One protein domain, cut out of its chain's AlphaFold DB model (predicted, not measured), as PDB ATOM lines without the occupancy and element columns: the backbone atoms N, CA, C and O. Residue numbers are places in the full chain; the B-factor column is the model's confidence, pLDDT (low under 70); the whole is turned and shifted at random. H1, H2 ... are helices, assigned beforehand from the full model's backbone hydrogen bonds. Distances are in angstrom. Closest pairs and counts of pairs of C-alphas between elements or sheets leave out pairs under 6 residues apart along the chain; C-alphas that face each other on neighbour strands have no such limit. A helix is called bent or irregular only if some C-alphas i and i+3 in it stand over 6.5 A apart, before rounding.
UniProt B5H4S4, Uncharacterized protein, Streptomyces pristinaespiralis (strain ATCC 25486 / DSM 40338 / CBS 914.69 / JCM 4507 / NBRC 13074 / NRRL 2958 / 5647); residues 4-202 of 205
ATOM      1  N   THR A   4     -53.312  96.819  66.198       76.25
ATOM      2  CA  THR A   4     -53.995  96.963  64.906       76.25
ATOM      3  C   THR A   4     -54.620  98.338  64.686       76.25
ATOM      4  O   THR A   4     -54.897  98.688  63.544       76.25
ATOM      5  N   TRP A   5     -54.813  99.153  65.731       86.94
ATOM      6  CA  TRP A   5     -55.379 100.500  65.590       86.94
ATOM      7  C   TRP A   5     -54.453 101.430  64.799       86.94
ATOM      8  O   TRP A   5     -54.921 102.143  63.916       86.94
ATOM      9  N   TRP A   6     -53.142 101.378  65.060       89.00
ATOM     10  CA  TRP A   6     -52.138 102.209  64.384       89.00
ATOM     11  C   TRP A   6     -52.116 101.914  62.885       89.00
ATOM     12  O   TRP A   6     -52.301 102.805  62.057       89.00
ATOM     13  N   ARG A   7     -51.995 100.630  62.538       94.25
ATOM     14  CA  ARG A   7     -52.025 100.176  61.141       94.25
ATOM     15  C   ARG A   7     -53.390 100.376  60.502       94.25
ATOM     16  O   ARG A   7     -53.472 100.695  59.328       94.25
ATOM     17  N   GLY A   8     -54.460 100.283  61.279       94.81
ATOM     18  CA  GLY A   8     -55.802 100.596  60.815       94.81
ATOM     19  C   GLY A   8     -55.965 102.059  60.419       94.81
ATOM     20  O   GLY A   8     -56.525 102.353  59.359       94.81
ATOM     21  N   ARG A   9     -55.457 102.987  61.240       94.19
ATOM     22  CA  ARG A   9     -55.574 104.418  60.964       94.19
ATOM     23  C   ARG A   9     -54.669 104.883  59.816       94.19
ATOM     24  O   ARG A   9     -55.108 105.655  58.973       94.19
ATOM     25  N   PHE A  10     -53.426 104.411  59.783       95.69
ATOM     26  CA  PHE A  10     -52.400 104.941  58.876       95.69
ATOM     27  C   PHE A  10     -52.005 103.988  57.746       95.69
ATOM     28  O   PHE A  10     -51.204 104.349  56.892       95.69
ATOM     29  N   GLY A  11     -52.574 102.783  57.699       96.38
ATOM     30  CA  GLY A  11     -52.182 101.742  56.748       96.38
ATOM     31  C   GLY A  11     -52.477 102.049  55.282       96.38
ATOM     32  O   GLY A  11     -51.933 101.388  54.406       96.38
ATOM     33  N   VAL A  12     -53.270 103.087  55.004       96.75
ATOM     34  CA  VAL A  12     -53.450 103.624  53.644       96.75
ATOM     35  C   VAL A  12     -52.181 104.259  53.070       96.75
ATOM     36  O   VAL A  12     -52.114 104.498  51.873       96.75
ATOM     37  N   LEU A  13     -51.170 104.511  53.908       96.00
ATOM     38  CA  LEU A  13     -49.832 104.940  53.494       96.00
ATOM     39  C   LEU A  13     -48.927 103.751  53.112       96.00
ATOM     40  O   LEU A  13     -47.755 103.945  52.795       96.00
ATOM     41  N   GLY A  14     -49.445 102.519  53.166       95.56
ATOM     42  CA  GLY A  14     -48.693 101.301  52.886       95.56
ATOM     43  C   GLY A  14     -47.657 100.962  53.961       95.56
ATOM     44  O   GLY A  14     -47.741 101.391  55.113       95.56
ATOM     45  N   GLU A  15     -46.659 100.164  53.580       95.44
ATOM     46  CA  GLU A  15     -45.556  99.712  54.443       95.44
ATOM     47  C   GLU A  15     -44.432 100.761  54.561       95.44
ATOM     48  O   GLU A  15     -43.244 100.437  54.540       95.44
ATOM     49  N   ALA A  16     -44.801 102.039  54.664       95.31
ATOM     50  CA  ALA A  16     -43.842 103.123  54.806       95.31
ATOM     51  C   ALA A  16     -43.053 103.026  56.136       95.31
ATOM     52  O   ALA A  16     -43.562 102.497  57.138       95.31
ATOM     53  N   PRO A  17     -41.816 103.564  56.188       94.94
ATOM     54  CA  PRO A  17     -41.044 103.643  57.426       94.94
ATOM     55  C   PRO A  17     -41.809 104.372  58.537       94.94
ATOM     56  O   PRO A  17     -42.510 105.349  58.275       94.94
ATOM     57  N   ALA A  18     -41.634 103.943  59.792       93.56
ATOM     58  CA  ALA A  18     -42.362 104.504  60.938       93.56
ATOM     59  C   ALA A  18     -42.230 106.036  61.042       93.56
ATOM     60  O   ALA A  18     -43.213 106.712  61.328       93.56
ATOM     61  N   SER A  19     -41.050 106.587  60.738       93.00
ATOM     62  CA  SER A  19     -40.789 108.033  60.729       93.00
ATOM     63  C   SER A  19     -41.618 108.793  59.687       93.00
ATOM     64  O   SER A  19     -42.095 109.890  59.972       93.00
ATOM     65  N   VAL A  20     -41.841 108.204  58.508       93.81
ATOM     66  CA  VAL A  20     -42.667 108.791  57.440       93.81
ATOM     67  C   VAL A  20     -44.130 108.807  57.862       93.81
ATOM     68  O   VAL A  20     -44.781 109.847  57.811       93.81
ATOM     69  N   VAL A  21     -44.641 107.674  58.351       94.31
ATOM     70  CA  VAL A  21     -46.028 107.581  58.834       94.31
ATOM     71  C   VAL A  21     -46.250 108.529  60.016       94.31
ATOM     72  O   VAL A  21     -47.284 109.190  60.116       94.31
ATOM     73  N   GLN A  22     -45.246 108.664  60.880       91.69
ATOM     74  CA  GLN A  22     -45.293 109.579  62.004       91.69
ATOM     75  C   GLN A  22     -45.370 111.053  61.581       91.69
ATOM     76  O   GLN A  22     -46.110 111.814  62.209       91.69
ATOM     77  N   ALA A  23     -44.653 111.460  60.530       90.62
ATOM     78  CA  ALA A  23     -44.715 112.829  60.013       90.62
ATOM     79  C   ALA A  23     -46.137 113.223  59.577       90.62
ATOM     80  O   ALA A  23     -46.522 114.382  59.703       90.62
ATOM     81  N   VAL A  24     -46.940 112.251  59.136       90.69
ATOM     82  CA  VAL A  24     -48.331 112.465  58.714       90.69
ATOM     83  C   VAL A  24     -49.323 112.432  59.890       90.69
ATOM     84  O   VAL A  24     -50.430 112.953  59.786       90.69
ATOM     85  N   GLN A  25     -48.952 111.841  61.029       88.25
ATOM     86  CA  GLN A  25     -49.808 111.766  62.216       88.25
ATOM     87  C   GLN A  25     -49.596 112.950  63.178       88.25
ATOM     88  O   GLN A  25     -50.565 113.457  63.750       88.25
ATOM     89  N   GLY A  26     -48.336 113.337  63.399       79.56
ATOM     90  CA  GLY A  26     -47.849 114.512  64.134       79.56
ATOM     91  C   GLY A  26     -48.185 114.669  65.630       79.56
ATOM     92  O   GLY A  26     -47.380 115.255  66.358       79.56
ATOM     93  N   PHE A  27     -49.307 114.155  66.145       80.94
ATOM     94  CA  PHE A  27     -49.785 114.429  67.515       80.94
ATOM     95  C   PHE A  27     -49.436 113.379  68.587       80.94
ATOM     96  O   PHE A  27     -49.359 113.725  69.764       80.94
ATOM     97  N   LEU A  28     -49.188 112.124  68.216       86.62
ATOM     98  CA  LEU A  28     -48.813 111.049  69.137       86.62
ATOM     99  C   LEU A  28     -47.304 111.097  69.385       86.62
ATOM    100  O   LEU A  28     -46.515 111.493  68.524       86.62
ATOM    101  N   GLY A  29     -46.902 110.738  70.601       87.75
ATOM    102  CA  GLY A  29     -45.507 110.612  71.002       87.75
ATOM    103  C   GLY A  29     -44.715 109.703  70.062       87.75
ATOM    104  O   GLY A  29     -45.202 108.612  69.770       87.75
ATOM    105  N   PRO A  30     -43.502 110.099  69.621       89.44
ATOM    106  CA  PRO A  30     -42.714 109.278  68.707       89.44
ATOM    107  C   PRO A  30     -42.450 107.841  69.152       89.44
ATOM    108  O   PRO A  30     -42.672 106.943  68.337       89.44
ATOM    109  N   PRO A  31     -42.058 107.589  70.417       91.12
ATOM    110  CA  PRO A  31     -41.837 106.222  70.877       91.12
ATOM    111  C   PRO A  31     -43.129 105.400  70.831       91.12
ATOM    112  O   PRO A  31     -43.182 104.377  70.156       91.12
ATOM    113  N   LEU A  32     -44.208 105.930  71.424       91.00
ATOM    114  CA  LEU A  32     -45.515 105.269  71.469       91.00
ATOM    115  C   LEU A  32     -46.041 104.931  70.065       91.00
ATOM    116  O   LEU A  32     -46.560 103.839  69.836       91.00
ATOM    117  N   PHE A  33     -45.915 105.868  69.122       92.06
ATOM    118  CA  PHE A  33     -46.346 105.659  67.745       92.06
ATOM    119  C   PHE A  33     -45.509 104.586  67.044       92.06
ATOM    120  O   PHE A  33     -46.066 103.673  66.433       92.06
ATOM    121  N   THR A  34     -44.183 104.686  67.139       92.75
ATOM    122  CA  THR A  34     -43.252 103.764  66.477       92.75
ATOM    123  C   THR A  34     -43.441 102.340  66.987       92.75
ATOM    124  O   THR A  34     -43.600 101.420  66.186       92.75
ATOM    125  N   GLU A  35     -43.507 102.165  68.307       93.12
ATOM    126  CA  GLU A  35     -43.775 100.874  68.943       93.12
ATOM    127  C   GLU A  35     -45.108 100.292  68.467       93.12
ATOM    128  O   GLU A  35     -45.161  99.146  68.023       93.12
ATOM    129  N   GLY A  36     -46.178 101.093  68.469       92.69
ATOM    130  CA  GLY A  36     -47.496 100.666  68.006       92.69
ATOM    131  C   GLY A  36     -47.533 100.266  66.526       92.69
ATOM    132  O   GLY A  36     -48.116  99.237  66.173       92.69
ATOM    133  N   TRP A  37     -46.894 101.055  65.657       94.38
ATOM    134  CA  TRP A  37     -46.807 100.788  64.218       94.38
ATOM    135  C   TRP A  37     -46.054  99.487  63.923       94.38
ATOM    136  O   TRP A  37     -46.535  98.658  63.140       94.38
ATOM    137  N   LEU A  38     -44.901  99.290  64.571       93.94
ATOM    138  CA  LEU A  38     -44.059  98.106  64.400       93.94
ATOM    139  C   LEU A  38     -44.702  96.856  65.009       93.94
ATOM    140  O   LEU A  38     -44.727  95.815  64.354       93.94
ATOM    141  N   ALA A  39     -45.303  96.960  66.198       93.62
ATOM    142  CA  ALA A  39     -45.978  95.843  66.860       93.62
ATOM    143  C   ALA A  39     -47.180  95.314  66.062       93.62
ATOM    144  O   ALA A  39     -47.502  94.130  66.126       93.62
ATOM    145  N   GLY A  40     -47.849  96.167  65.281       92.25
ATOM    146  CA  GLY A  40     -48.930  95.723  64.403       92.25
ATOM    147  C   GLY A  40     -48.453  94.964  63.156       92.25
ATOM    148  O   GLY A  40     -49.253  94.253  62.552       92.25
ATOM    149  N   ARG A  41     -47.186  95.127  62.739       93.44
ATOM    150  CA  ARG A  41     -46.659  94.580  61.475       93.44
ATOM    151  C   ARG A  41     -46.769  93.052  61.374       93.44
ATOM    152  O   ARG A  41     -47.279  92.598  60.352       93.44
ATOM    153  N   PRO A  42     -46.369  92.252  62.385       95.31
ATOM    154  CA  PRO A  42     -46.539  90.797  62.328       95.31
ATOM    155  C   PRO A  42     -48.005  90.346  62.434       95.31
ATOM    156  O   PRO A  42     -48.309  89.204  62.111       95.31
ATOM    157  N   VAL A  43     -48.921  91.216  62.881       95.12
ATOM    158  CA  VAL A  43     -50.345  90.878  63.042       95.12
ATOM    159  C   VAL A  43     -51.096  90.998  61.720       95.12
ATOM    160  O   VAL A  43     -51.904  90.136  61.383       95.12
ATOM    161  N   MET A  44     -50.887  92.097  60.987       94.19
ATOM    162  CA  MET A  44     -51.627  92.372  59.756       94.19
ATOM    163  C   MET A  44     -50.887  93.370  58.846       94.19
ATOM    164  O   MET A  44     -50.449  94.422  59.329       94.19
ATOM    165  N   PRO A  45     -50.819  93.111  57.522       95.62
ATOM    166  CA  PRO A  45     -50.337  94.089  56.545       95.62
ATOM    167  C   PRO A  45     -51.094  95.419  56.630       95.62
ATOM    168  O   PRO A  45     -52.294  95.433  56.914       95.62
ATOM    169  N   ALA A  46     -50.404  96.528  56.359       95.94
ATOM    170  CA  ALA A  46     -50.945  97.886  56.476       95.94
ATOM    171  C   ALA A  46     -52.273  98.070  55.719       95.94
ATOM    172  O   ALA A  46     -53.261  98.524  56.296       95.94
ATOM    173  N   GLU A  47     -52.326  97.633  54.462       95.19
ATOM    174  CA  GLU A  47     -53.515  97.736  53.612       95.19
ATOM    175  C   GLU A  47     -54.711  96.958  54.184       95.19
ATOM    176  O   GLU A  47     -55.810  97.497  54.333       95.19
ATOM    177  N   LYS A  48     -54.492  95.702  54.599       95.69
ATOM    178  CA  LYS A  48     -55.539  94.877  55.224       95.69
ATOM    179  C   LYS A  48     -56.039  95.503  56.528       95.69
ATOM    180  O   LYS A  48     -57.242  95.479  56.800       95.69
ATOM    181  N   ALA A  49     -55.141  96.090  57.320       96.25
ATOM    182  CA  ALA A  49     -55.504  96.787  58.548       96.25
ATOM    183  C   ALA A  49     -56.349  98.034  58.253       96.25
ATOM    184  O   ALA A  49     -57.360  98.250  58.925       96.25
ATOM    185  N   ALA A  50     -55.994  98.813  57.227       96.25
ATOM    186  CA  ALA A  50     -56.768  99.970  56.784       96.25
ATOM    187  C   ALA A  50     -58.187  99.587  56.341       96.25
ATOM    188  O   ALA A  50     -59.146 100.228  56.778       96.25
ATOM    189  N   ALA A  51     -58.338  98.499  55.581       95.06
ATOM    190  CA  ALA A  51     -59.646  97.979  55.183       95.06
ATOM    191  C   ALA A  51     -60.479  97.504  56.391       95.06
ATOM    192  O   ALA A  51     -61.681  97.771  56.480       95.06
ATOM    193  N   CYS A  52     -59.848  96.839  57.368       95.25
ATOM    194  CA  CYS A  52     -60.512  96.449  58.616       95.25
ATOM    195  C   CYS A  52     -60.959  97.667  59.433       95.25
ATOM    196  O   CYS A  52     -62.053  97.659  59.993       95.25
ATOM    197  N   TYR A  53     -60.141  98.718  59.473       95.56
ATOM    198  CA  TYR A  53     -60.489  99.972  60.130       95.56
ATOM    199  C   TYR A  53     -61.666 100.658  59.439       95.56
ATOM    200  O   TYR A  53     -62.604 101.060  60.117       95.56
ATOM    201  N   ALA A  54     -61.675 100.723  58.104       95.06
ATOM    202  CA  ALA A  54     -62.808 101.257  57.350       95.06
ATOM    203  C   ALA A  54     -64.098 100.478  57.662       95.06
ATOM    204  O   ALA A  54     -65.127 101.081  57.954       95.06
ATOM    205  N   ARG A  55     -64.037  99.139  57.721       95.06
ATOM    206  CA  ARG A  55     -65.180  98.318  58.152       95.06
ATOM    207  C   ARG A  55     -65.627  98.648  59.578       95.06
ATOM    208  O   ARG A  55     -66.825  98.753  59.810       95.06
ATOM    209  N   ALA A  56     -64.693  98.838  60.511       95.19
ATOM    210  CA  ALA A  56     -65.013  99.216  61.887       95.19
ATOM    211  C   ALA A  56     -65.681 100.598  61.971       95.19
ATOM    212  O   ALA A  56     -66.663 100.743  62.692       95.19
ATOM    213  N   VAL A  57     -65.208 101.578  61.193       95.19
ATOM    214  CA  VAL A  57     -65.832 102.908  61.070       95.19
ATOM    215  C   VAL A  57     -67.274 102.782  60.576       95.19
ATOM    216  O   VAL A  57     -68.174 103.352  61.184       95.19
ATOM    217  N   ARG A  58     -67.521 101.981  59.533       95.06
ATOM    218  CA  ARG A  58     -68.881 101.755  59.018       95.06
ATOM    219  C   ARG A  58     -69.787 101.057  60.028       95.06
ATOM    220  O   ARG A  58     -70.925 101.469  60.216       95.06
ATOM    221  N   THR A  59     -69.281 100.025  60.706       95.62
ATOM    222  CA  THR A  59     -70.018  99.337  61.778       95.62
ATOM    223  C   THR A  59     -70.376 100.287  62.910       95.62
ATOM    224  O   THR A  59     -71.500 100.244  63.394       95.62
ATOM    225  N   TRP A  60     -69.449 101.161  63.302       94.62
ATOM    226  CA  TRP A  60     -69.727 102.187  64.297       94.62
ATOM    227  C   TRP A  60     -70.820 103.145  63.807       94.62
ATOM    228  O   TRP A  60     -71.766 103.396  64.544       94.62
ATOM    229  N   GLY A  61     -70.754 103.594  62.549       94.38
ATOM    230  CA  GLY A  61     -71.782 104.438  61.936       94.38
ATOM    231  C   GLY A  61     -73.178 103.826  62.017       94.38
ATOM    232  O   GLY A  61     -74.083 104.447  62.557       94.38
ATOM    233  N   ARG A  62     -73.337 102.570  61.582       94.50
ATOM    234  CA  ARG A  62     -74.629 101.857  61.642       94.50
ATOM    235  C   ARG A  62     -75.186 101.693  63.057       94.50
ATOM    236  O   ARG A  62     -76.390 101.557  63.212       94.50
ATOM    237  N   ALA A  63     -74.321 101.664  64.068       94.12
ATOM    238  CA  ALA A  63     -74.733 101.511  65.459       94.12
ATOM    239  C   ALA A  63     -75.078 102.840  66.153       94.12
ATOM    240  O   ALA A  63     -75.704 102.800  67.207       94.12
ATOM    241  N   ASN A  64     -74.645 103.989  65.615       93.25
ATOM    242  CA  ASN A  64     -74.720 105.281  66.316       93.25
ATOM    243  C   ASN A  64     -75.430 106.389  65.526       93.25
ATOM    244  O   ASN A  64     -75.876 107.356  66.131       93.25
ATOM    245  N   ILE A  65     -75.533 106.281  64.201       93.56
ATOM    246  CA  ILE A  65     -76.286 107.242  63.390       93.56
ATOM    247  C   ILE A  65     -77.768 106.888  63.488       93.56
ATOM    248  O   ILE A  65     -78.160 105.761  63.180       93.56
ATOM    249  N   HIS A  66     -78.583 107.852  63.909       91.19
ATOM    250  CA  HIS A  66     -80.025 107.664  63.973       91.19
ATOM    251  C   HIS A  66     -80.643 107.558  62.580       91.19
ATOM    252  O   HIS A  66     -80.157 108.125  61.601       91.19
ATOM    253  N   SER A  67     -81.752 106.828  62.509       90.38
ATOM    254  CA  SER A  67     -82.486 106.570  61.272       90.38
ATOM    255  C   SER A  67     -83.219 107.790  60.705       90.38
ATOM    256  O   SER A  67     -83.660 107.735  59.564       90.38
ATOM    257  N   ASP A  68     -83.401 108.849  61.494       92.88
ATOM    258  CA  ASP A  68     -84.047 110.106  61.092       92.88
ATOM    259  C   ASP A  68     -83.083 111.089  60.404       92.88
ATOM    260  O   ASP A  68     -83.524 112.075  59.817       92.88
ATOM    261  N   VAL A  69     -81.776 110.813  60.423       95.38
ATOM    262  CA  VAL A  69     -80.778 111.620  59.719       95.38
ATOM    263  C   VAL A  69     -80.822 111.323  58.218       95.38
ATOM    264  O   VAL A  69     -80.676 110.172  57.801       95.38
ATOM    265  N   ASP A  70     -80.925 112.363  57.384       97.31
ATOM    266  CA  ASP A  70     -80.813 112.243  55.922       97.31
ATOM    267  C   ASP A  70     -79.353 111.995  55.493       97.31
ATOM    268  O   ASP A  70     -78.620 112.871  55.015       97.31
ATOM    269  N   VAL A  71     -78.907 110.753  55.693       97.06
ATOM    270  CA  VAL A  71     -77.551 110.306  55.359       97.06
ATOM    271  C   VAL A  71     -77.268 110.371  53.862       97.06
ATOM    272  O   VAL A  71     -76.116 110.547  53.472       97.06
ATOM    273  N   GLU A  72     -78.290 110.267  53.013       97.44
ATOM    274  CA  GLU A  72     -78.132 110.351  51.561       97.44
ATOM    275  C   GLU A  72     -77.799 111.776  51.129       97.44
ATOM    276  O   GLU A  72     -76.897 111.995  50.314       97.44
ATOM    277  N   HIS A  73     -78.484 112.769  51.699       98.12
ATOM    278  CA  HIS A  73     -78.163 114.164  51.445       98.12
ATOM    279  C   HIS A  73     -76.777 114.535  51.969       98.12
ATOM    280  O   HIS A  73     -75.986 115.120  51.220       98.12
ATOM    281  N   PHE A  74     -76.436 114.096  53.184       98.06
ATOM    282  CA  PHE A  74     -75.081 114.237  53.718       98.06
ATOM    283  C   PHE A  74     -74.040 113.611  52.788       98.06
ATOM    284  O   PHE A  74     -73.039 114.246  52.462       98.06
ATOM    285  N   ASN A  75     -74.283 112.386  52.321       97.81
ATOM    286  CA  ASN A  75     -73.372 111.654  51.452       97.81
ATOM    287  C   ASN A  75     -73.069 112.400  50.154       97.81
ATOM    288  O   ASN A  75     -71.905 112.456  49.758       97.81
ATOM    289  N   ARG A  76     -74.085 112.991  49.515       97.81
ATOM    290  CA  ARG A  76     -73.906 113.784  48.288       97.81
ATOM    291  C   ARG A  76     -73.033 115.013  48.531       97.81
ATOM    292  O   ARG A  76     -72.058 115.214  47.811       97.81
ATOM    293  N   LEU A  77     -73.347 115.800  49.562       98.56
ATOM    294  CA  LEU A  77     -72.592 117.014  49.891       98.56
ATOM    295  C   LEU A  77     -71.158 116.680  50.323       98.56
ATOM    296  O   LEU A  77     -70.205 117.261  49.814       98.56
ATOM    297  N   ALA A  78     -70.982 115.689  51.198       97.75
ATOM    298  CA  ALA A  78     -69.669 115.246  51.651       97.75
ATOM    299  C   ALA A  78     -68.807 114.708  50.500       97.75
ATOM    300  O   ALA A  78     -67.602 114.946  50.488       97.75
ATOM    301  N   GLN A  79     -69.399 113.998  49.532       96.88
ATOM    302  CA  GLN A  79     -68.667 113.527  48.357       96.88
ATOM    303  C   GLN A  79     -68.130 114.698  47.529       96.88
ATOM    304  O   GLN A  79     -66.944 114.716  47.221       96.88
ATOM    305  N   GLN A  80     -68.964 115.708  47.268       97.75
ATOM    306  CA  GLN A  80     -68.548 116.917  46.555       97.75
ATOM    307  C   GLN A  80     -67.355 117.606  47.241       97.75
ATOM    308  O   GLN A  80     -66.393 117.989  46.578       97.75
ATOM    309  N   LEU A  81     -67.377 117.697  48.575       97.62
ATOM    310  CA  LEU A  81     -66.260 118.239  49.352       97.62
ATOM    311  C   LEU A  81     -64.985 117.386  49.238       97.62
ATOM    312  O   LEU A  81     -63.891 117.926  49.096       97.62
ATOM    313  N   ILE A  82     -65.108 116.057  49.314       96.56
ATOM    314  CA  ILE A  82     -63.978 115.114  49.232       96.56
ATOM    315  C   ILE A  82     -63.320 115.141  47.845       96.56
ATOM    316  O   ILE A  82     -62.092 115.024  47.738       96.56
ATOM    317  N   ASP A  83     -64.123 115.297  46.796       95.00
ATOM    318  CA  ASP A  83     -63.647 115.364  45.416       95.00
ATOM    319  C   ASP A  83     -62.926 116.691  45.137       95.00
ATOM    320  O   ASP A  83     -61.916 116.700  44.435       95.00
ATOM    321  N   ALA A  84     -63.388 117.788  45.746       94.88
ATOM    322  CA  ALA A  84     -62.795 119.119  45.608       94.88
ATOM    323  C   ALA A  84     -61.548 119.364  46.477       94.88
ATOM    324  O   ALA A  84     -60.801 120.306  46.224       94.88
ATOM    325  N   ALA A  85     -61.341 118.569  47.526       94.38
ATOM    326  CA  ALA A  85     -60.275 118.798  48.492       94.38
ATOM    327  C   ALA A  85     -58.872 118.478  47.940       94.38
ATOM    328  O   ALA A  85     -58.642 117.425  47.323       94.38
ATOM    329  N   ASP A  86     -57.917 119.356  48.255       87.62
ATOM    330  CA  ASP A  86     -56.499 119.159  47.963       87.62
ATOM    331  C   ASP A  86     -55.946 117.912  48.668       87.62
ATOM    332  O   ASP A  86     -56.301 117.549  49.795       87.62
ATOM    333  N   ALA A  87     -55.046 117.212  47.982       77.19
ATOM    334  CA  ALA A  87     -54.546 115.931  48.452       77.19
ATOM    335  C   ALA A  87     -53.409 116.093  49.479       77.19
ATOM    336  O   ALA A  87     -52.257 116.327  49.122       77.19
ATOM    337  N   LEU A  88     -53.713 115.858  50.758       89.44
ATOM    338  CA  LEU A  88     -52.721 115.589  51.812       89.44
ATOM    339  C   LEU A  88     -52.541 114.066  51.987       89.44
ATOM    340  O   LEU A  88     -53.529 113.343  51.864       89.44
ATOM    341  N   PRO A  89     -51.341 113.526  52.299       94.25
ATOM    342  CA  PRO A  89     -51.046 112.096  52.113       94.25
ATOM    343  C   PRO A  89     -52.024 111.116  52.785       94.25
ATOM    344  O   PRO A  89     -52.508 110.183  52.143       94.25
ATOM    345  N   LEU A  90     -52.360 111.329  54.064       94.75
ATOM    346  CA  LEU A  90     -53.305 110.457  54.773       94.75
ATOM    347  C   LEU A  90     -54.728 110.608  54.240       94.75
ATOM    348  O   LEU A  90     -55.408 109.603  54.045       94.75
ATOM    349  N   PHE A  91     -55.162 111.839  53.970       96.00
ATOM    350  CA  PHE A  91     -56.456 112.099  53.349       96.00
ATOM    351  C   PHE A  91     -56.561 111.418  51.980       96.00
ATOM    352  O   PHE A  91     -57.532 110.712  51.738       96.00
ATOM    353  N   ALA A  92     -55.543 111.543  51.126       96.00
ATOM    354  CA  ALA A  92     -55.507 110.928  49.803       96.00
ATOM    355  C   ALA A  92     -55.637 109.400  49.887       96.00
ATOM    356  O   ALA A  92     -56.480 108.811  49.209       96.00
ATOM    357  N   GLY A  93     -54.875 108.766  50.783       96.06
ATOM    358  CA  GLY A  93     -54.981 107.329  51.022       96.06
ATOM    359  C   GLY A  93     -56.359 106.911  51.551       96.06
ATOM    360  O   GLY A  93     -56.872 105.856  51.184       96.06
ATOM    361  N   ARG A  94     -56.994 107.737  52.392       96.19
ATOM    362  CA  ARG A  94     -58.356 107.492  52.892       96.19
ATOM    363  C   ARG A  94     -59.430 107.686  51.834       96.19
ATOM    364  O   ARG A  94     -60.331 106.857  51.762       96.19
ATOM    365  N   ARG A  95     -59.316 108.726  51.010       95.69
ATOM    366  CA  ARG A  95     -60.204 109.003  49.876       95.69
ATOM    367  C   ARG A  95     -60.182 107.868  48.854       95.69
ATOM    368  O   ARG A  95     -61.221 107.541  48.304       95.69
ATOM    369  N   ALA A  96     -59.025 107.242  48.641       94.88
ATOM    370  CA  ALA A  96     -58.870 106.128  47.707       94.88
ATOM    371  C   ALA A  96     -59.464 104.792  48.200       94.88
ATOM    372  O   ALA A  96     -59.537 103.835  47.431       94.88
ATOM    373  N   GLN A  97     -59.862 104.679  49.474       94.31
ATOM    374  CA  GLN A  97     -60.484 103.453  49.977       94.31
ATOM    375  C   GLN A  97     -61.895 103.287  49.391       94.31
ATOM    376  O   GLN A  97     -62.654 104.258  49.362       94.31
ATOM    377  N   PRO A  98     -62.298 102.064  49.005       89.38
ATOM    378  CA  PRO A  98     -63.623 101.831  48.444       89.38
ATOM    379  C   PRO A  98     -64.724 102.196  49.450       89.38
ATOM    380  O   PRO A  98     -64.655 101.846  50.636       89.38
ATOM    381  N   GLY A  99     -65.743 102.912  48.974       82.06
ATOM    382  CA  GLY A  99     -66.994 103.137  49.698       82.06
ATOM    383  C   GLY A  99     -67.968 101.970  49.492       82.06
ATOM    384  O   GLY A  99     -67.871 101.280  48.477       82.06
ATOM    385  N   PRO A 100     -68.890 101.708  50.431       79.75
ATOM    386  CA  PRO A 100     -69.931 100.709  50.219       79.75
ATOM    387  C   PRO A 100     -71.027 101.278  49.298       79.75
ATOM    388  O   PRO A 100     -71.498 102.392  49.517       79.75
ATOM    389  N   GLY A 101     -71.414 100.535  48.258       78.88
ATOM    390  CA  GLY A 101     -72.444 100.976  47.305       78.88
ATOM    391  C   GLY A 101     -73.882 100.803  47.811       78.88
ATOM    392  O   GLY A 101     -74.782 101.478  47.331       78.88
ATOM    393  N   ASP A 102     -74.083  99.921  48.788       90.62
ATOM    394  CA  ASP A 102     -75.369  99.442  49.310       90.62
ATOM    395  C   ASP A 102     -75.559  99.730  50.815       90.62
ATOM    396  O   ASP A 102     -76.454  99.184  51.455       90.62
ATOM    397  N   ASP A 103     -74.723 100.596  51.398       95.56
ATOM    398  CA  ASP A 103     -74.755 100.963  52.823       95.56
ATOM    399  C   ASP A 103     -74.574 102.484  52.992       95.56
ATOM    400  O   ASP A 103     -73.460 102.950  53.266       95.56
ATOM    401  N   PRO A 104     -75.639 103.291  52.821       96.19
ATOM    402  CA  PRO A 104     -75.537 104.748  52.892       96.19
ATOM    403  C   PRO A 104     -75.150 105.257  54.285       96.19
ATOM    404  O   PRO A 104     -74.412 106.239  54.393       96.19
ATOM    405  N   VAL A 105     -75.558 104.567  55.355       96.00
ATOM    406  CA  VAL A 105     -75.190 104.923  56.738       96.00
ATOM    407  C   VAL A 105     -73.698 104.674  56.984       96.00
ATOM    408  O   VAL A 105     -72.984 105.534  57.505       96.00
ATOM    409  N   GLY A 106     -73.185 103.516  56.561       95.94
ATOM    410  CA  GLY A 106     -71.756 103.231  56.605       95.94
ATOM    411  C   GLY A 106     -70.951 104.194  55.734       95.94
ATOM    412  O   GLY A 106     -69.897 104.672  56.164       95.94
ATOM    413  N   ALA A 107     -71.451 104.527  54.542       96.88
ATOM    414  CA  ALA A 107     -70.826 105.506  53.660       96.88
ATOM    415  C   ALA A 107     -70.742 106.893  54.318       96.88
ATOM    416  O   ALA A 107     -69.682 107.518  54.257       96.88
ATOM    417  N   ALA A 108     -71.792 107.330  55.022       96.69
ATOM    418  CA  ALA A 108     -71.797 108.598  55.750       96.69
ATOM    419  C   ALA A 108     -70.688 108.632  56.804       96.69
ATOM    420  O   ALA A 108     -69.838 109.524  56.791       96.69
ATOM    421  N   MET A 109     -70.596 107.603  57.650       96.31
ATOM    422  CA  MET A 109     -69.552 107.564  58.677       96.31
ATOM    423  C   MET A 109     -68.134 107.449  58.092       96.31
ATOM    424  O   MET A 109     -67.180 108.029  58.620       96.31
ATOM    425  N   GLN A 110     -67.971 106.739  56.973       96.44
ATOM    426  CA  GLN A 110     -66.699 106.692  56.252       96.44
ATOM    427  C   GLN A 110     -66.313 108.077  55.709       96.44
ATOM    428  O   GLN A 110     -65.156 108.473  55.850       96.44
ATOM    429  N   ARG A 111     -67.261 108.847  55.162       96.94
ATOM    430  CA  ARG A 111     -67.023 110.216  54.678       96.94
ATOM    431  C   ARG A 111     -66.707 111.194  55.810       96.94
ATOM    432  O   ARG A 111     -65.772 111.979  55.666       96.94
ATOM    433  N   VAL A 112     -67.376 111.082  56.963       96.50
ATOM    434  CA  VAL A 112     -67.000 111.816  58.190       96.50
ATOM    435  C   VAL A 112     -65.541 111.535  58.552       96.50
ATOM    436  O   VAL A 112     -64.767 112.462  58.795       96.50
ATOM    437  N   HIS A 113     -65.129 110.261  58.548       95.94
ATOM    438  CA  HIS A 113     -63.743 109.894  58.832       95.94
ATOM    439  C   HIS A 113     -62.760 110.499  57.820       95.94
ATOM    440  O   HIS A 113     -61.739 111.053  58.225       95.94
ATOM    441  N   VAL A 114     -63.069 110.437  56.523       96.62
ATOM    442  CA  VAL A 114     -62.230 111.000  55.452       96.62
ATOM    443  C   VAL A 114     -62.071 112.520  55.614       96.62
ATOM    444  O   VAL A 114     -60.941 113.008  55.652       96.62
ATOM    445  N   LEU A 115     -63.167 113.264  55.797       96.38
ATOM    446  CA  LEU A 115     -63.138 114.718  56.014       96.38
ATOM    447  C   LEU A 115     -62.391 115.101  57.302       96.38
ATOM    448  O   LEU A 115     -61.671 116.102  57.339       96.38
ATOM    449  N   ARG A 116     -62.488 114.277  58.351       95.56
ATOM    450  CA  ARG A 116     -61.704 114.459  59.580       95.56
ATOM    451  C   ARG A 116     -60.204 114.315  59.332       95.56
ATOM    452  O   ARG A 116     -59.429 115.074  59.911       95.56
ATOM    453  N   GLU A 117     -59.778 113.355  58.510       95.75
ATOM    454  CA  GLU A 117     -58.356 113.220  58.170       95.75
ATOM    455  C   GLU A 117     -57.863 114.387  57.300       95.75
ATOM    456  O   GLU A 117     -56.725 114.815  57.486       95.75
ATOM    457  N   HIS A 118     -58.715 114.973  56.447       96.62
ATOM    458  CA  HIS A 118     -58.395 116.230  55.756       96.62
ATOM    459  C   HIS A 118     -58.146 117.369  56.752       96.62
ATOM    460  O   HIS A 118     -57.054 117.935  56.777       96.62
ATOM    461  N   ARG A 119     -59.116 117.659  57.640       96.12
ATOM    462  CA  ARG A 119     -58.960 118.695  58.680       96.12
ATOM    463  C   ARG A 119     -57.710 118.464  59.523       96.12
ATOM    464  O   ARG A 119     -56.954 119.396  59.777       96.12
ATOM    465  N   GLY A 120     -57.492 117.224  59.959       94.50
ATOM    466  CA  GLY A 120     -56.332 116.856  60.765       94.50
ATOM    467  C   GLY A 120     -55.011 117.150  60.056       94.50
ATOM    468  O   GLY A 120     -54.095 117.680  60.680       94.50
ATOM    469  N   ALA A 121     -54.924 116.861  58.758       94.44
ATOM    470  CA  ALA A 121     -53.735 117.140  57.968       94.44
ATOM    471  C   ALA A 121     -53.524 118.651  57.732       94.44
ATOM    472  O   ALA A 121     -52.398 119.123  57.889       94.44
ATOM    473  N   CYS A 122     -54.583 119.430  57.466       95.94
ATOM    474  CA  CYS A 122     -54.505 120.899  57.419       95.94
ATOM    475  C   CYS A 122     -54.007 121.472  58.754       95.94
ATOM    476  O   CYS A 122     -53.108 122.310  58.783       95.94
ATOM    477  N   HIS A 123     -54.539 120.969  59.869       95.75
ATOM    478  CA  HIS A 123     -54.160 121.431  61.200       95.75
ATOM    479  C   HIS A 123     -52.698 121.111  61.532       95.75
ATOM    480  O   HIS A 123     -51.981 121.942  62.091       95.75
ATOM    481  N   LEU A 124     -52.221 119.927  61.138       93.75
ATOM    482  CA  LEU A 124     -50.813 119.552  61.274       93.75
ATOM    483  C   LEU A 124     -49.870 120.473  60.497       93.75
ATOM    484  O   LEU A 124     -48.776 120.745  60.987       93.75
ATOM    485  N   ALA A 125     -50.288 120.964  59.328       93.69
ATOM    486  CA  ALA A 125     -49.527 121.952  58.569       93.69
ATOM    487  C   ALA A 125     -49.581 123.347  59.222       93.69
ATOM    488  O   ALA A 125     -48.559 124.024  59.325       93.69
ATOM    489  N   ALA A 126     -50.751 123.763  59.718       96.50
ATOM    490  CA  ALA A 126     -50.972 125.096  60.279       96.50
ATOM    491  C   ALA A 126     -50.238 125.347  61.611       96.50
ATOM    492  O   ALA A 126     -49.707 126.438  61.837       96.50
ATOM    493  N   VAL A 127     -50.187 124.345  62.499       96.19
ATOM    494  CA  VAL A 127     -49.580 124.453  63.840       96.19
ATOM    495  C   VAL A 127     -48.135 124.979  63.814       96.19
ATOM    496  O   VAL A 127     -47.892 126.020  64.432       96.19
ATOM    497  N   PRO A 128     -47.175 124.338  63.115       94.62
ATOM    498  CA  PRO A 128     -45.796 124.817  63.090       94.62
ATOM    499  C   PRO A 128     -45.653 126.183  62.404       94.62
ATOM    500  O   PRO A 128     -44.845 126.990  62.858       94.62
ATOM    501  N   LEU A 129     -46.463 126.488  61.382       96.38
ATOM    502  CA  LEU A 129     -46.453 127.795  60.704       96.38
ATOM    503  C   LEU A 129     -46.867 128.947  61.630       96.38
ATOM    504  O   LEU A 129     -46.394 130.070  61.480       96.38
ATOM    505  N   CYS A 130     -47.714 128.670  62.622       97.06
ATOM    506  CA  CYS A 130     -48.126 129.659  63.617       97.06
ATOM    507  C   CYS A 130     -47.197 129.716  64.841       97.06
ATOM    508  O   CYS A 130     -47.360 130.586  65.702       97.06
ATOM    509  N   GLY A 131     -46.218 128.809  64.936       95.06
ATOM    510  CA  GLY A 131     -45.153 128.819  65.941       95.06
ATOM    511  C   GLY A 131     -45.202 127.731  67.027       95.06
ATOM    512  O   GLY A 131     -44.129 127.330  67.482       95.06
ATOM    513  N   PRO A 132     -46.362 127.232  67.505       94.12
ATOM    514  CA  PRO A 132     -46.378 126.123  68.448       94.12
ATOM    515  C   PRO A 132     -45.835 124.836  67.825       94.12
ATOM    516  O   PRO A 132     -46.077 124.519  66.665       94.12
ATOM    517  N   THR A 133     -45.164 124.018  68.635       92.31
ATOM    518  CA  THR A 133     -44.928 122.615  68.267       92.31
ATOM    519  C   THR A 133     -46.224 121.814  68.414       92.31
ATOM    520  O   THR A 133     -47.075 122.158  69.237       92.31
ATOM    521  N   ALA A 134     -46.352 120.678  67.719       89.31
ATOM    522  CA  ALA A 134     -47.499 119.777  67.888       89.31
ATOM    523  C   ALA A 134     -47.690 119.318  69.349       89.31
ATOM    524  O   ALA A 134     -48.815 119.151  69.815       89.31
ATOM    525  N   ARG A 135     -46.591 119.152  70.105       91.31
ATOM    526  CA  ARG A 135     -46.638 118.869  71.550       91.31
ATOM    527  C   ARG A 135     -47.249 120.037  72.326       91.31
ATOM    528  O   ARG A 135     -48.139 119.804  73.134       91.31
ATOM    529  N   ALA A 136     -46.791 121.264  72.076       93.12
ATOM    530  CA  ALA A 136     -47.305 122.446  72.763       93.12
ATOM    531  C   ALA A 136     -48.785 122.696  72.440       93.12
ATOM    532  O   ALA A 136     -49.575 122.885  73.358       93.12
ATOM    533  N   ALA A 137     -49.175 122.612  71.164       93.56
ATOM    534  CA  ALA A 137     -50.569 122.745  70.740       93.56
ATOM    535  C   ALA A 137     -51.478 121.718  71.436       93.56
ATOM    536  O   ALA A 137     -52.554 122.063  71.924       93.56
ATOM    537  N   MET A 138     -51.012 120.473  71.561       92.38
ATOM    538  CA  MET A 138     -51.752 119.422  72.255       92.38
ATOM    539  C   MET A 138     -51.870 119.670  73.763       92.38
ATOM    540  O   MET A 138     -52.941 119.444  74.315       92.38
ATOM    541  N   VAL A 139     -50.815 120.161  74.425       94.75
ATOM    542  CA  VAL A 139     -50.879 120.531  75.852       94.75
ATOM    543  C   VAL A 139     -51.857 121.686  76.078       94.75
ATOM    544  O   VAL A 139     -52.619 121.634  77.035       94.75
ATOM    545  N   ILE A 140     -51.890 122.692  75.194       94.62
ATOM    546  CA  ILE A 140     -52.862 123.798  75.282       94.62
ATOM    547  C   ILE A 140     -54.294 123.278  75.130       94.62
ATOM    548  O   ILE A 140     -55.182 123.725  75.845       94.62
ATOM    549  N   ASN A 141     -54.528 122.365  74.184       92.31
ATOM    550  CA  ASN A 141     -55.875 121.905  73.856       92.31
ATOM    551  C   ASN A 141     -56.424 120.854  74.833       92.31
ATOM    552  O   ASN A 141     -57.603 120.877  75.157       92.31
ATOM    553  N   LEU A 142     -55.587 119.904  75.258       92.44
ATOM    554  CA  LEU A 142     -56.018 118.709  75.997       92.44
ATOM    555  C   LEU A 142     -55.443 118.626  77.416       92.44
ATOM    556  O   LEU A 142     -55.819 117.737  78.178       92.44
ATOM    557  N   GLY A 143     -54.508 119.507  77.771       94.06
ATOM    558  CA  GLY A 143     -53.799 119.465  79.043       94.06
ATOM    559  C   GLY A 143     -52.623 118.483  79.074       94.06
ATOM    560  O   GLY A 143     -52.399 117.666  78.175       94.06
ATOM    561  N   VAL A 144     -51.840 118.586  80.149       94.56
ATOM    562  CA  VAL A 144     -50.620 117.792  80.372       94.56
ATOM    563  C   VAL A 144     -50.933 116.303  80.523       94.56
ATOM    564  O   VAL A 144     -50.250 115.471  79.931       94.56
ATOM    565  N   GLU A 145     -51.990 115.959  81.259       93.12
ATOM    566  CA  GLU A 145     -52.360 114.565  81.522       93.12
ATOM    567  C   GLU A 145     -52.668 113.801  80.226       93.12
ATOM    568  O   GLU A 145     -52.113 112.728  79.968       93.12
ATOM    569  N   GLN A 146     -53.499 114.382  79.358       91.19
ATOM    570  CA  GLN A 146     -53.826 113.779  78.068       91.19
ATOM    571  C   GLN A 146     -52.606 113.722  77.142       91.19
ATOM    572  O   GLN A 146     -52.430 112.740  76.420       91.19
ATOM    573  N   ALA A 147     -51.722 114.725  77.194       92.38
ATOM    574  CA  ALA A 147     -50.474 114.693  76.441       92.38
ATOM    575  C   ALA A 147     -49.570 113.517  76.850       92.38
ATOM    576  O   ALA A 147     -48.989 112.862  75.976       92.38
ATOM    577  N   THR A 148     -49.497 113.214  78.150       92.62
ATOM    578  CA  THR A 148     -48.788 112.040  78.685       92.62
ATOM    579  C   THR A 148     -49.429 110.744  78.200       92.62
ATOM    580  O   THR A 148     -48.727 109.867  77.696       92.62
ATOM    581  N   ARG A 149     -50.765 110.631  78.256       90.62
ATOM    582  CA  ARG A 149     -51.502 109.452  77.751       90.62
ATOM    583  C   ARG A 149     -51.287 109.219  76.250       90.62
ATOM    584  O   ARG A 149     -51.303 108.077  75.796       90.62
ATOM    585  N   TYR A 150     -51.036 110.278  75.483       89.81
ATOM    586  CA  TYR A 150     -50.648 110.208  74.070       89.81
ATOM    587  C   TYR A 150     -49.142 110.020  73.834       89.81
ATOM    588  O   TYR A 150     -48.675 110.139  72.700       89.81
ATOM    589  N   GLY A 151     -48.379 109.672  74.871       91.31
ATOM    590  CA  GLY A 151     -46.982 109.254  74.772       91.31
ATOM    591  C   GLY A 151     -45.988 110.401  74.615       91.31
ATOM    592  O   GLY A 151     -44.841 110.165  74.226       91.31
ATOM    593  N   ARG A 152     -46.391 111.655  74.865       90.38
ATOM    594  CA  ARG A 152     -45.415 112.749  74.925       90.38
ATOM    595  C   ARG A 152     -44.551 112.574  76.158       90.38
ATOM    596  O   ARG A 152     -45.058 112.372  77.252       90.38
ATOM    597  N   GLN A 153     -43.246 112.694  75.956       85.94
ATOM    598  CA  GLN A 153     -42.268 112.635  77.030       85.94
ATOM    599  C   GLN A 153     -42.193 113.992  77.733       85.94
ATOM    600  O   GLN A 153     -42.121 115.034  77.066       85.94
ATOM    601  N   GLY A 154     -42.265 113.962  79.067       83.56
ATOM    602  CA  GLY A 154     -42.202 115.133  79.945       83.56
ATOM    603  C   GLY A 154     -43.036 116.334  79.477       83.56
ATOM    604  O   GLY A 154     -42.465 117.415  79.300       83.56
ATOM    605  N   PRO A 155     -44.347 116.188  79.185       83.75
ATOM    606  CA  PRO A 155     -45.173 117.346  78.898       83.75
ATOM    607  C   PRO A 155     -45.258 118.190  80.172       83.75
ATOM    608  O   PRO A 155     -45.555 117.693  81.252       83.75
ATOM    609  N   HIS A 156     -44.974 119.474  80.037       87.62
ATOM    610  CA  HIS A 156     -45.101 120.464  81.097       87.62
ATOM    611  C   HIS A 156     -46.092 121.535  80.638       87.62
ATOM    612  O   HIS A 156     -46.313 121.671  79.425       87.62
ATOM    613  N   PRO A 157     -46.679 122.315  81.562       91.38
ATOM    614  CA  PRO A 157     -47.431 123.505  81.194       91.38
ATOM    615  C   PRO A 157     -46.628 124.369  80.218       91.38
ATOM    616  O   PRO A 157     -45.404 124.501  80.331       91.38
ATOM    617  N   VAL A 158     -47.309 124.909  79.216       92.50
ATOM    618  CA  VAL A 158     -46.686 125.780  78.219       92.50
ATOM    619  C   VAL A 158     -46.938 127.242  78.561       92.50
ATOM    620  O   VAL A 158     -47.903 127.569  79.247       92.50
ATOM    621  N   ALA A 159     -46.084 128.132  78.057       92.69
ATOM    622  CA  ALA A 159     -46.272 129.565  78.235       92.69
ATOM    623  C   ALA A 159     -47.627 130.017  77.662       92.69
ATOM    624  O   ALA A 159     -47.968 129.683  76.523       92.69
ATOM    625  N   ALA A 160     -48.364 130.830  78.426       93.12
ATOM    626  CA  ALA A 160     -49.666 131.366  78.017       93.12
ATOM    627  C   ALA A 160     -49.598 132.167  76.701       93.12
ATOM    628  O   ALA A 160     -50.568 132.224  75.951       93.12
ATOM    629  N   THR A 161     -48.423 132.707  76.360       94.69
ATOM    630  CA  THR A 161     -48.149 133.400  75.089       94.69
ATOM    631  C   THR A 161     -48.319 132.515  73.849       94.69
ATOM    632  O   THR A 161     -48.465 133.034  72.742       94.69
ATOM    633  N   LEU A 162     -48.335 131.184  73.998       95.88
ATOM    634  CA  LEU A 162     -48.622 130.256  72.903       95.88
ATOM    635  C   LEU A 162     -50.124 130.056  72.653       95.88
ATOM    636  O   LEU A 162     -50.479 129.540  71.593       95.88
ATOM    637  N   ILE A 163     -51.007 130.478  73.567       95.62
ATOM    638  CA  ILE A 163     -52.462 130.318  73.413       95.62
ATOM    639  C   ILE A 163     -52.977 131.093  72.187       95.62
ATOM    640  O   ILE A 163     -53.584 130.450  71.324       95.62
ATOM    641  N   PRO A 164     -52.671 132.397  72.000       97.62
ATOM    642  CA  PRO A 164     -53.097 133.119  70.798       97.62
ATOM    643  C   PRO A 164     -52.499 132.540  69.511       97.62
ATOM    644  O   PRO A 164     -53.147 132.509  68.469       97.62
ATOM    645  N   ARG A 165     -51.269 132.009  69.571       97.50
ATOM    646  CA  ARG A 165     -50.633 131.356  68.416       97.50
ATOM    647  C   ARG A 165     -51.327 130.051  68.029       97.50
ATOM    648  O   ARG A 165     -51.449 129.751  66.846       97.50
ATOM    649  N   ARG A 166     -51.806 129.282  69.009       96.25
ATOM    650  CA  ARG A 166     -52.618 128.086  68.757       96.25
ATOM    651  C   ARG A 166     -53.989 128.458  68.184       96.25
ATOM    652  O   ARG A 166     -54.425 127.803  67.250       96.25
ATOM    653  N   GLN A 167     -54.628 129.520  68.672       97.50
ATOM    654  CA  GLN A 167     -55.873 130.033  68.076       97.50
ATOM    655  C   GLN A 167     -55.672 130.452  66.613       97.50
ATOM    656  O   GLN A 167     -56.477 130.094  65.761       97.50
ATOM    657  N   ARG A 168     -54.550 131.114  66.295       98.06
ATOM    658  CA  ARG A 168     -54.174 131.417  64.907       98.06
ATOM    659  C   ARG A 168     -53.993 130.153  64.058       98.06
ATOM    660  O   ARG A 168     -54.384 130.146  62.899       98.06
ATOM    661  N   ALA A 169     -53.441 129.078  64.624       97.94
ATOM    662  CA  ALA A 169     -53.334 127.801  63.915       97.94
ATOM    663  C   ALA A 169     -54.707 127.186  63.600       97.94
ATOM    664  O   ALA A 169     -54.862 126.595  62.536       97.94
ATOM    665  N   GLU A 170     -55.703 127.329  64.482       97.44
ATOM    666  CA  GLU A 170     -57.087 126.920  64.187       97.44
ATOM    667  C   GLU A 170     -57.671 127.754  63.038       97.44
ATOM    668  O   GLU A 170     -58.178 127.181  62.082       97.44
ATOM    669  N   GLN A 171     -57.497 129.080  63.061       98.19
ATOM    670  CA  GLN A 171     -57.953 129.963  61.976       98.19
ATOM    671  C   GLN A 171     -57.314 129.595  60.632       98.19
ATOM    672  O   GLN A 171     -58.014 129.403  59.647       98.19
ATOM    673  N   LEU A 172     -55.992 129.396  60.605       98.38
ATOM    674  CA  LEU A 172     -55.289 128.956  59.399       98.38
ATOM    675  C   LEU A 172     -55.740 127.554  58.949       98.38
ATOM    676  O   LEU A 172     -55.759 127.262  57.760       98.38
ATOM    677  N   THR A 173     -56.133 126.678  59.879       97.56
ATOM    678  CA  THR A 173     -56.734 125.381  59.524       97.56
ATOM    679  C   THR A 173     -58.048 125.586  58.778       97.56
ATOM    680  O   THR A 173     -58.272 124.932  57.763       97.56
ATOM    681  N   ASP A 174     -58.896 126.493  59.260       97.31
ATOM    682  CA  ASP A 174     -60.177 126.810  58.633       97.31
ATOM    683  C   ASP A 174     -59.974 127.475  57.261       97.31
ATOM    684  O   ASP A 174     -60.638 127.092  56.300       97.31
ATOM    685  N   GLU A 175     -58.995 128.375  57.125       97.31
ATOM    686  CA  GLU A 175     -58.599 128.984  55.845       97.31
ATOM    687  C   GLU A 175     -58.122 127.938  54.828       97.31
ATOM    688  O   GLU A 175     -58.550 127.962  53.676       97.31
ATOM    689  N   LEU A 176     -57.293 126.975  55.248       96.38
ATOM    690  CA  LEU A 176     -56.844 125.868  54.392       96.38
ATOM    691  C   LEU A 176     -57.993 124.940  53.975       96.38
ATOM    692  O   LEU A 176     -57.912 124.280  52.942       96.38
ATOM    693  N   GLN A 177     -59.060 124.863  54.773       96.19
ATOM    694  CA  GLN A 177     -60.253 124.090  54.439       96.19
ATOM    695  C   GLN A 177     -61.292 124.887  53.645       96.19
ATOM    696  O   GLN A 177     -62.123 124.284  52.974       96.19
ATOM    697  N   ALA A 178     -61.279 126.216  53.690       95.81
ATOM    698  CA  ALA A 178     -62.291 127.040  53.037       95.81
ATOM    699  C   ALA A 178     -62.503 126.712  51.541       95.81
ATOM    700  O   ALA A 178     -63.668 126.643  51.132       95.81
ATOM    701  N   PRO A 179     -61.461 126.415  50.729       94.88
ATOM    702  CA  PRO A 179     -61.640 126.084  49.315       94.88
ATOM    703  C   PRO A 179     -62.568 124.892  49.048       94.88
ATOM    704  O   PRO A 179     -63.363 124.960  48.112       94.88
ATOM    705  N   LEU A 180     -62.555 123.833  49.877       94.25
ATOM    706  CA  LEU A 180     -63.467 122.698  49.659       94.25
ATOM    707  C   LEU A 180     -64.931 123.117  49.845       94.25
ATOM    708  O   LEU A 180     -65.788 122.758  49.039       94.25
ATOM    709  N   TYR A 181     -65.218 123.934  50.861       95.94
ATOM    710  CA  TYR A 181     -66.570 124.402  51.168       95.94
ATOM    711  C   TYR A 181     -67.067 125.483  50.210       95.94
ATOM    712  O   TYR A 181     -68.281 125.664  50.090       95.94
ATOM    713  N   ALA A 182     -66.165 126.173  49.507       96.12
ATOM    714  CA  ALA A 182     -66.516 127.130  48.460       96.12
ATOM    715  C   ALA A 182     -67.211 126.463  47.259       96.12
ATOM    716  O   ALA A 182     -67.901 127.143  46.503       96.12
ATOM    717  N   THR A 183     -67.089 125.139  47.107       96.94
ATOM    718  CA  THR A 183     -67.814 124.385  46.072       96.94
ATOM    719  C   THR A 183     -69.306 124.229  46.365       96.94
ATOM    720  O   THR A 183     -70.087 123.998  45.444       96.94
ATOM    721  N   LEU A 184     -69.722 124.371  47.625       97.88
ATOM    722  CA  LEU A 184     -71.126 124.365  48.021       97.88
ATOM    723  C   LEU A 184     -71.730 125.771  47.878       97.88
ATOM    724  O   LEU A 184     -71.047 126.782  48.030       97.88
ATOM    725  N   THR A 185     -73.036 125.857  47.639       98.31
ATOM    726  CA  THR A 185     -73.796 127.110  47.808       98.31
ATOM    727  C   THR A 185     -73.970 127.457  49.293       98.31
ATOM    728  O   THR A 185     -73.791 126.597  50.156       98.31
ATOM    729  N   ASP A 186     -74.375 128.692  49.614       97.88
ATOM    730  CA  ASP A 186     -74.677 129.094  51.002       97.88
ATOM    731  C   ASP A 186     -75.730 128.195  51.655       97.88
ATOM    732  O   ASP A 186     -75.544 127.731  52.780       97.88
ATOM    733  N   ARG A 187     -76.798 127.872  50.914       98.25
ATOM    734  CA  ARG A 187     -77.838 126.944  51.369       98.25
ATOM    735  C   ARG A 187     -77.258 125.560  51.663       98.25
ATOM    736  O   ARG A 187     -77.478 125.028  52.742       98.25
ATOM    737  N   GLN A 188     -76.468 125.005  50.743       98.38
ATOM    738  CA  GLN A 188     -75.849 123.689  50.935       98.38
ATOM    739  C   GLN A 188     -74.855 123.667  52.102       98.38
ATOM    740  O   GLN A 188     -74.711 122.635  52.749       98.38
ATOM    741  N   ARG A 189     -74.164 124.779  52.390       98.31
ATOM    742  CA  ARG A 189     -73.312 124.890  53.582       98.31
ATOM    743  C   ARG A 189     -74.132 124.828  54.870       98.31
ATOM    744  O   ARG A 189     -73.723 124.122  55.789       98.31
ATOM    745  N   ALA A 190     -75.266 125.527  54.926       98.19
ATOM    746  CA  ALA A 190     -76.177 125.467  56.070       98.19
ATOM    747  C   ALA A 190     -76.735 124.045  56.261       98.19
ATOM    748  O   ALA A 190     -76.588 123.473  57.338       98.19
ATOM    749  N   GLU A 191     -77.235 123.431  55.186       98.25
ATOM    750  CA  GLU A 191     -77.730 122.046  55.185       98.25
ATOM    751  C   GLU A 191     -76.650 121.057  55.641       98.25
ATOM    752  O   GLU A 191     -76.894 120.185  56.472       98.25
ATOM    753  N   PHE A 192     -75.419 121.209  55.147       97.88
ATOM    754  CA  PHE A 192     -74.306 120.359  55.555       97.88
ATOM    755  C   PHE A 192     -73.994 120.489  57.053       97.88
ATOM    756  O   PHE A 192     -73.751 119.481  57.715       97.88
ATOM    757  N   ALA A 193     -74.013 121.708  57.602       96.62
ATOM    758  CA  ALA A 193     -73.776 121.948  59.025       96.62
ATOM    759  C   ALA A 193     -74.882 121.350  59.915       96.62
ATOM    760  O   ALA A 193     -74.580 120.755  60.955       96.62
ATOM    761  N   GLU A 194     -76.143 121.451  59.493       96.88
ATOM    762  CA  GLU A 194     -77.286 120.825  60.168       96.88
ATOM    763  C   GLU A 194     -77.158 119.298  60.165       96.88
ATOM    764  O   GLU A 194     -77.268 118.663  61.215       96.88
ATOM    765  N   LEU A 195     -76.814 118.706  59.019       97.19
ATOM    766  CA  LEU A 195     -76.597 117.265  58.888       97.19
ATOM    767  C   LEU A 195     -75.423 116.767  59.740       97.19
ATOM    768  O   LEU A 195     -75.536 115.739  60.405       97.19
ATOM    769  N   VAL A 196     -74.299 117.490  59.764       95.12
ATOM    770  CA  VAL A 196     -73.165 117.173  60.651       95.12
ATOM    771  C   VAL A 196     -73.583 117.241  62.123       95.12
ATOM    772  O   VAL A 196     -73.191 116.379  62.913       95.12
ATOM    773  N   SER A 197     -74.398 118.228  62.500       93.38
ATOM    774  CA  SER A 197     -74.924 118.342  63.865       93.38
ATOM    775  C   SER A 197     -75.831 117.158  64.208       93.38
ATOM    776  O   SER A 197     -75.640 116.517  65.240       93.38
ATOM    777  N   ALA A 198     -76.743 116.779  63.311       92.69
ATOM    778  CA  ALA A 198     -77.615 115.619  63.483       92.69
ATOM    779  C   ALA A 198     -76.823 114.303  63.620       92.69
ATOM    780  O   ALA A 198     -77.088 113.510  64.519       92.69
ATOM    781  N   LEU A 199     -75.772 114.114  62.809       90.62
ATOM    782  CA  LEU A 199     -74.862 112.963  62.904       90.62
ATOM    783  C   LEU A 199     -74.093 112.891  64.237       90.62
ATOM    784  O   LEU A 199     -73.614 111.819  64.605       90.62
ATOM    785  N   THR A 200     -73.920 114.019  64.933       77.44
ATOM    786  CA  THR A 200     -73.108 114.120  66.160       77.44
ATOM    787  C   THR A 200     -73.925 114.316  67.437       77.44
ATOM    788  O   THR A 200     -73.363 114.207  68.524       77.44
ATOM    789  N   THR A 201     -75.242 114.523  67.336       73.81
ATOM    790  CA  THR A 201     -76.141 114.775  68.480       73.81
ATOM    791  C   THR A 201     -76.214 113.590  69.459       73.81
ATOM    792  O   THR A 201     -76.510 113.773  70.635       73.81
ATOM    793  N   SER A 202     -75.857 112.383  69.019       53.88
ATOM    794  CA  SER A 202     -75.832 111.151  69.832       53.88
ATOM    795  C   SER A 202     -74.494 110.880  70.516       53.88
ATOM    796  O   SER A 202     -74.379 109.923  71.282       53.88
TER     797      SER A 202
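AT A GLANCE: This is residues 4 to 202 of the 205 residues of an uncharacterized protein of Streptomyces pristinaespiralis (strain ATCC 25486 / DSM 40338 / CBS 914.69 / JCM 4507 / NBRC 13074 / NRRL 2958 / 5647) (UniProt B5H4S4). One long helix, H7, runs through the middle, with H1, H2, H3, H4 and H6 on one side of it and H5, H9 and H10 on the other, and the kinked H8 makes a corner with H7 near the end of H7. The helices mostly cross: H9 slants over the later part of H7, H4 and H5 cross its earlier part, and the short H6 folds side by side with H7 as a hairpin. The printed part has 199 residues with ten named helices, H1 to H10 in order along the chain, and no named strand; the class is all helix. The whole is compact and rounded, with a radius of gyration of the C-alphas of 17.6 A and spans of 46 by 43 by 30 A.

IN THESE COORDINATES: Find C-alpha 104 at (-75.537, 104.748, 52.892); from there H7, residues 104 to 129, runs 37.9 A to C-alpha 129 at (-46.453, 127.795, 60.704). Before it look for H6, residues 89 to 95, and H5, residues 71 to 84, 19.8 A long. Earlier still are H4, residues 46 to 64, 26.8 A long, H3, residues 30 to 40, H2, residues 18 to 25, and H1, residues 4 to 13, which starts at C-alpha 4 at (-53.995, 96.963, 64.906). After H7 come H8, residues 134 to 149, with a kink of 124 degrees near residue 142, then H9, residues 162 to 181, 28.8 A long, and H10, residues 186 to 200, 21.4 A long, ending at C-alpha 200 at (-73.108, 114.120, 66.160). H1 is irregular, with C-alphas 9 and 12 7.7 A apart, and so is H8, with C-alphas 141 and 144 9.3 A apart; H7 is only just irregular, with C-alphas 125 and 128 6.52 A apart, and so is H9, with C-alphas 176 and 179 7.0 A apart.

HOW THE PARTS SIT: Start at H7, the hub, which touches six helices. H6 and H7 form a helical hairpin at a shallow tilt of 14 degrees, opposite ways; their closest C-alphas, Phe 91 and His 118, are 5.2 A apart. With residues 105 to 113 alone H7 touches H4, at a steep tilt of 63 degrees, the closest C-alphas being Arg 58 and Gly 106 at 4.0 A. H5 touches H7 at 38 degrees, only just steep, the same way, closest at the C-alphas of Asn 75 and Ala 108, 5.5 A. H9 touches residues 119 to 129 of H7 alone, at a steep tilt of 48 degrees, with the C-alphas of His 123 and Thr 173 closest at 5.0 A. H2 touches H7 about perpendicular, at 81 degrees, closest at Val 24 and Ala 121, C-alphas 7.2 A apart. H8 and H7 touch only at the corner by their link, C-alphas of Val 127 and Ala 134 at 6.5 A. Farther out, H1 touches H4, with the C-alphas of Gly 11 and Ala 46 closest at 4.1 A, and H3, with those of Thr 4 and Gly 40 closest at 5.2 A. H10 touches H5 at a steep tilt of 62 degrees, C-alphas of Phe 74 and Leu 195 closest at 6.2 A. Every O i to N i+4 pair is within hydrogen-bond range in H2, H3, H4, H5, H6 and H10; the figures are 4 of 6 in H1, 20 of 22 in H7, 9 of 12 in H8 and 13 of 16 in H9.

THE WHOLE: The two C-alphas farthest apart, Asp 102 and Ala 159, are 50.9 A from each other. The printed part has no cut. The link from H8 to H9, residues 150 to 161, is long. The mean pLDDT of the printed part is 93.6, and residue 202 is under 70.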